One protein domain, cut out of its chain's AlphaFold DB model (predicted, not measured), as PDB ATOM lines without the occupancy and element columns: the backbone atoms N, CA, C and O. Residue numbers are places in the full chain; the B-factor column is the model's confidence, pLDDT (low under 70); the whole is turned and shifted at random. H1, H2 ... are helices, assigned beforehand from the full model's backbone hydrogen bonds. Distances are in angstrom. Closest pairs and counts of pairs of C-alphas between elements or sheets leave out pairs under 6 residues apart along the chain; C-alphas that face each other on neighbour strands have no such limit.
ATOM      1  N   HIS A  83     133.223 182.313 193.207       81.25
ATOM      2  CA  HIS A  83     134.013 181.222 193.780       81.25
ATOM      3  C   HIS A  83     134.286 181.337 195.292       81.25
ATOM      4  O   HIS A  83     134.651 180.330 195.904       81.25
ATOM      5  N   PHE A  84     134.112 182.520 195.890       78.88
ATOM      6  CA  PHE A  84     134.258 182.767 197.328       78.88
ATOM      7  C   PHE A  84     132.939 182.704 198.103       78.88
ATOM      8  O   PHE A  84     132.943 182.862 199.325       78.88
ATOM      9  N   PHE A  85     131.811 182.477 197.430       84.06
ATOM     10  CA  PHE A  85     130.555 182.242 198.128       84.06
ATOM     11  C   PHE A  85     130.590 180.921 198.899       84.06
ATOM     12  O   PHE A  85     131.324 179.988 198.565       84.06
ATOM     13  N   LEU A  86     129.762 180.847 199.941       82.69
ATOM     14  CA  LEU A  86     129.724 179.708 200.852       82.69
ATOM     15  C   LEU A  86     129.380 178.395 200.127       82.69
ATOM     16  O   LEU A  86     130.024 177.385 200.373       82.69
ATOM     17  N   GLU A  87     128.402 178.416 199.213       87.19
ATOM     18  CA  GLU A  87     127.963 177.230 198.457       87.19
ATOM     19  C   GLU A  87     129.093 176.617 197.609       87.19
ATOM     20  O   GLU A  87     129.406 175.442 197.810       87.19
ATOM     21  N   PRO A  88     129.771 177.375 196.721       86.69
ATOM     22  CA  PRO A  88     130.895 176.841 195.955       86.69
ATOM     23  C   PRO A  88     132.072 176.381 196.817       86.69
ATOM     24  O   PRO A  88     132.736 175.407 196.466       86.69
ATOM     25  N   VAL A  89     132.365 177.078 197.922       84.81
ATOM     26  CA  VAL A  89     133.417 176.665 198.868       84.81
ATOM     27  C   VAL A  89     133.056 175.318 199.499       84.81
ATOM     28  O   VAL A  89     133.883 174.408 199.509       84.81
ATOM     29  N   GLN A  90     131.810 175.152 199.950       85.06
ATOM     30  CA  GLN A  90     131.323 173.897 200.521       85.06
ATOM     31  C   GLN A  90     131.394 172.746 199.508       85.06
ATOM     32  O   GLN A  90     131.912 171.680 199.832       85.06
ATOM     33  N   GLU A  91     130.966 172.967 198.263       87.62
ATOM     34  CA  GLU A  91     131.011 171.935 197.220       87.62
ATOM     35  C   GLU A  91     132.449 171.463 196.927       87.62
ATOM     36  O   GLU A  91     132.686 170.278 196.666       87.62
ATOM     37  N   ARG A  92     133.430 172.375 196.976       86.50
ATOM     38  CA  ARG A  92     134.850 172.016 196.836       86.50
ATOM     39  C   ARG A  92     135.348 171.199 198.021       86.50
ATOM     40  O   ARG A  92     136.070 170.226 197.805       86.50
ATOM     41  N   PHE A  93     134.936 171.545 199.241       82.50
ATOM     42  CA  PHE A  93     135.263 170.766 200.434       82.50
ATOM     43  C   PHE A  93     134.688 169.353 200.389       82.50
ATOM     44  O   PHE A  93     135.418 168.405 200.669       82.50
ATOM     45  N   ASP A  94     133.441 169.192 199.954       84.62
ATOM     46  CA  ASP A  94     132.792 167.879 199.860       84.62
ATOM     47  C   ASP A  94     133.483 166.961 198.834       84.62
ATOM     48  O   ASP A  94     133.499 165.738 198.971       84.62
ATOM     49  N   LYS A  95     134.095 167.551 197.799       84.44
ATOM     50  CA  LYS A  95     134.894 166.837 196.788       84.44
ATOM     51  C   LYS A  95     136.356 166.652 197.194       84.44
ATOM     52  O   LYS A  95     137.108 165.986 196.476       84.44
ATOM     53  N   CYS A  96     136.784 167.261 198.295       76.88
ATOM     54  CA  CYS A  96     138.177 167.279 198.696       76.88
ATOM     55  C   CYS A  96     138.595 165.881 199.167       76.88
ATOM     56  O   CYS A  96     138.104 165.353 200.162       76.88
ATOM     57  N   ASN A  97     139.515 165.257 198.432       78.44
ATOM     58  CA  ASN A  97     140.041 163.948 198.786       78.44
ATOM     59  C   ASN A  97     141.281 164.110 199.673       78.44
ATOM     60  O   ASN A  97     142.352 164.464 199.183       78.44
ATOM     61  N   ILE A  98     141.141 163.789 200.961       74.38
ATOM     62  CA  ILE A  98     142.218 163.861 201.962       74.38
ATOM     63  C   ILE A  98     143.416 162.943 201.665       74.38
ATOM     64  O   ILE A  98     144.492 163.144 202.221       74.38
ATOM     65  N   PHE A  99     143.259 161.950 200.782       75.94
ATOM     66  CA  PHE A  99     144.346 161.064 200.351       75.94
ATOM     67  C   PHE A  99     145.173 161.642 199.193       75.94
ATOM     68  O   PHE A  99     146.202 161.069 198.831       75.94
ATOM     69  N   LEU A 100     144.731 162.748 198.586       78.81
ATOM     70  CA  LEU A 100     145.444 163.429 197.509       78.81
ATOM     71  C   LEU A 100     146.167 164.672 198.028       78.81
ATOM     72  O   LEU A 100     145.772 165.296 199.010       78.81
ATOM     73  N   SER A 101     147.231 165.058 197.326       78.69
ATOM     74  CA  SER A 101     147.963 166.285 197.631       78.69
ATOM     75  C   SER A 101     147.053 167.507 197.522       78.69
ATOM     76  O   SER A 101     146.371 167.703 196.514       78.69
ATOM     77  N   SER A 102     147.094 168.361 198.542       77.94
ATOM     78  CA  SER A 102     146.322 169.599 198.593       77.94
ATOM     79  C   SER A 102     146.731 170.572 197.484       77.94
ATOM     80  O   SER A 102     147.920 170.832 197.279       77.94
ATOM     81  N   SER A 103     145.745 171.151 196.800       83.38
ATOM     82  CA  SER A 103     145.960 172.238 195.842       83.38
ATOM     83  C   SER A 103     146.083 173.594 196.558       83.38
ATOM     84  O   SER A 103     145.815 173.722 197.754       83.38
ATOM     85  N   LYS A 104     146.465 174.644 195.818       84.81
ATOM     86  CA  LYS A 104     146.404 176.026 196.330       84.81
ATOM     87  C   LYS A 104     144.970 176.472 196.629       84.81
ATOM     88  O   LYS A 104     144.780 177.289 197.518       84.81
ATOM     89  N   GLU A 105     143.988 175.939 195.908       83.06
ATOM     90  CA  GLU A 105     142.569 176.230 196.133       83.06
ATOM     91  C   GLU A 105     142.119 175.641 197.470       83.06
ATOM     92  O   GLU A 105     141.539 176.364 198.269       83.06
ATOM     93  N   ASN A 106     142.537 174.411 197.793       82.94
ATOM     94  CA  ASN A 106     142.246 173.788 199.088       82.94
ATOM     95  C   ASN A 106     142.786 174.628 200.257       82.94
ATOM     96  O   ASN A 106     142.149 174.726 201.300       82.94
ATOM     97  N   LEU A 107     143.960 175.251 200.087       85.50
ATOM     98  CA  LEU A 107     144.515 176.151 201.098       85.50
ATOM     99  C   LEU A 107     143.643 177.401 201.276       85.50
ATOM    100  O   LEU A 107     143.342 177.775 202.404       85.50
ATOM    101  N   VAL A 108     143.232 178.030 200.173       86.12
ATOM    102  CA  VAL A 108     142.351 179.207 200.193       86.12
ATOM    103  C   VAL A 108     141.001 178.869 200.822       86.12
ATOM    104  O   VAL A 108     140.507 179.631 201.649       86.12
ATOM    105  N   ASP A 109     140.444 177.706 200.507       85.69
ATOM    106  CA  ASP A 109     139.187 177.232 201.075       85.69
ATOM    107  C   ASP A 109     139.299 177.050 202.594       85.69
ATOM    108  O   ASP A 109     138.422 177.495 203.336       85.69
ATOM    109  N   VAL A 110     140.407 176.483 203.088       82.31
ATOM    110  CA  VAL A 110     140.678 176.349 204.534       82.31
ATOM    111  C   VAL A 110     140.840 177.714 205.199       82.31
ATOM    112  O   VAL A 110     140.339 177.925 206.302       82.31
ATOM    113  N   MET A 111     141.493 178.665 204.531       87.00
ATOM    114  CA  MET A 111     141.610 180.037 205.033       87.00
ATOM    115  C   MET A 111     140.244 180.710 205.176       87.00
ATOM    116  O   MET A 111     140.002 181.369 206.184       87.00
ATOM    117  N   ILE A 112     139.355 180.520 204.198       85.12
ATOM    118  CA  ILE A 112     137.986 181.050 204.225       85.12
ATOM    119  C   ILE A 112     137.177 180.373 205.330       85.12
ATOM    120  O   ILE A 112     136.558 181.069 206.129       85.12
ATOM    121  N   MET A 113     137.223 179.038 205.418       84.88
ATOM    122  CA  MET A 113     136.499 178.266 206.435       84.88
ATOM    123  C   MET A 113     136.910 178.669 207.856       84.88
ATOM    124  O   MET A 113     136.057 178.839 208.724       84.88
ATOM    125  N   LEU A 114     138.211 178.835 208.098       82.31
ATOM    126  CA  LEU A 114     138.750 179.210 209.407       82.31
ATOM    127  C   LEU A 114     138.746 180.727 209.649       82.31
ATOM    128  O   LEU A 114     139.200 181.173 210.702       82.31
ATOM    129  N   CYS A 115     138.266 181.523 208.687       83.50
ATOM    130  CA  CYS A 115     138.320 182.984 208.718       83.50
ATOM    131  C   CYS A 115     139.736 183.533 209.009       83.50
ATOM    132  O   CYS A 115     139.887 184.557 209.681       83.50
ATOM    133  N   MET A 116     140.780 182.850 208.529       84.94
ATOM    134  CA  MET A 116     142.179 183.221 208.763       84.94
ATOM    135  C   MET A 116     142.677 184.233 207.738       84.94
ATOM    136  O   MET A 116     142.318 184.191 206.559       84.94
ATOM    137  N   GLN A 117     143.595 185.102 208.162       83.19
ATOM    138  CA  GLN A 117     144.288 185.973 207.224       83.19
ATOM    139  C   GLN A 117     145.419 185.210 206.520       83.19
ATOM    140  O   GLN A 117     146.055 184.348 207.128       83.19
ATOM    141  N   PRO A 118     145.768 185.570 205.270       82.44
ATOM    142  CA  PRO A 118     146.902 184.969 204.566       82.44
ATOM    143  C   PRO A 118     148.232 185.022 205.328       82.44
ATOM    144  O   PRO A 118     149.069 184.141 205.155       82.44
ATOM    145  N   ALA A 119     148.437 186.039 206.170       84.69
ATOM    146  CA  ALA A 119     149.637 186.156 206.994       84.69
ATOM    147  C   ALA A 119     149.721 185.054 208.068       84.69
ATOM    148  O   ALA A 119     150.806 184.525 208.313       84.69
ATOM    149  N   ASP A 120     148.579 184.662 208.637       83.62
ATOM    150  CA  ASP A 120     148.494 183.691 209.735       83.62
ATOM    151  C   ASP A 120     148.747 182.253 209.251       83.62
ATOM    152  O   ASP A 120     149.251 181.414 209.992       83.62
ATOM    153  N   VAL A 121     148.489 181.982 207.967       83.88
ATOM    154  CA  VAL A 121     148.678 180.665 207.330       83.88
ATOM    155  C   VAL A 121     150.123 180.189 207.387       83.88
ATOM    156  O   VAL A 121     150.380 178.996 207.509       83.88
ATOM    157  N   THR A 122     151.082 181.111 207.294       80.44
ATOM    158  CA  THR A 122     152.509 180.753 207.272       80.44
ATOM    159  C   THR A 122     152.993 180.130 208.579       80.44
ATOM    160  O   THR A 122     153.976 179.393 208.566       80.44
ATOM    161  N   GLY A 123     152.299 180.405 209.686       80.38
ATOM    162  CA  GLY A 123     152.564 179.818 210.998       80.38
ATOM    163  C   GLY A 123     151.618 178.677 211.368       80.38
ATOM    164  O   GLY A 123     151.680 178.208 212.500       80.38
TER     165      GLY A 123
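This is residues 83 to 123 of the 135 residues of an uncharacterized protein of Rhizophagus sp. MUCL 43196 (UniProt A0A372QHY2). Three helices stand in a rough row, H1, H2 and then the very short H3, in a flat arrangement. H1 and H2 pack on each other at a steep angle, H3 is near H2 at the far end of the row, and residues 97 to 104, of which 104 belongs to H2, stick out as a loop. The printed part has 41 residues with three named helices, in the order H1, H2, H3, and no named strand; its class is all helix. It is only just compact, close to loose, with a radius of gyration of the C-alphas of 10.4 A and spans of 26 by 24 by 13 A.

H1, residues 86 to 94, touches H2, residues 104 to 113. Their closest C-alphas, those of Val 89 and Asp 109, are 6.2 A apart. They run opposite ways at a steep tilt of 58 degrees. H3, residues 118 to 121, is close to H2 but not clearly touching; their closest C-alphas, those of Met 111 and Pro 118, are 7.2 A apart. H1 and H3 are apart. In H1 and H2 every O i to N i+4 pair is within hydrogen-bond range, while H3, with 4 residues, is too short for such a pair and its one O i to N i+3 pair is not within range.

H1 begins with C-alpha 86 at (129.724, 179.708, 200.852) and runs 12.3 A from first to last C-alpha. H2 runs 14.3 A, from C-alpha 104 at (146.404, 176.026, 196.330) to C-alpha 113. H3, 5.4 A from first to last C-alpha, ends with C-alpha 121 at (148.678, 180.665, 207.330).

The two C-alphas farthest apart, those of Glu 87 and Gly 123, are 27.7 A apart. The link from H1 to H2 is short, with 9 residues, and the link from H2 to H3 is tight, with 4. The printed part has no cut. The mean pLDDT of the printed part is 82.9, and no printed residue is under 70.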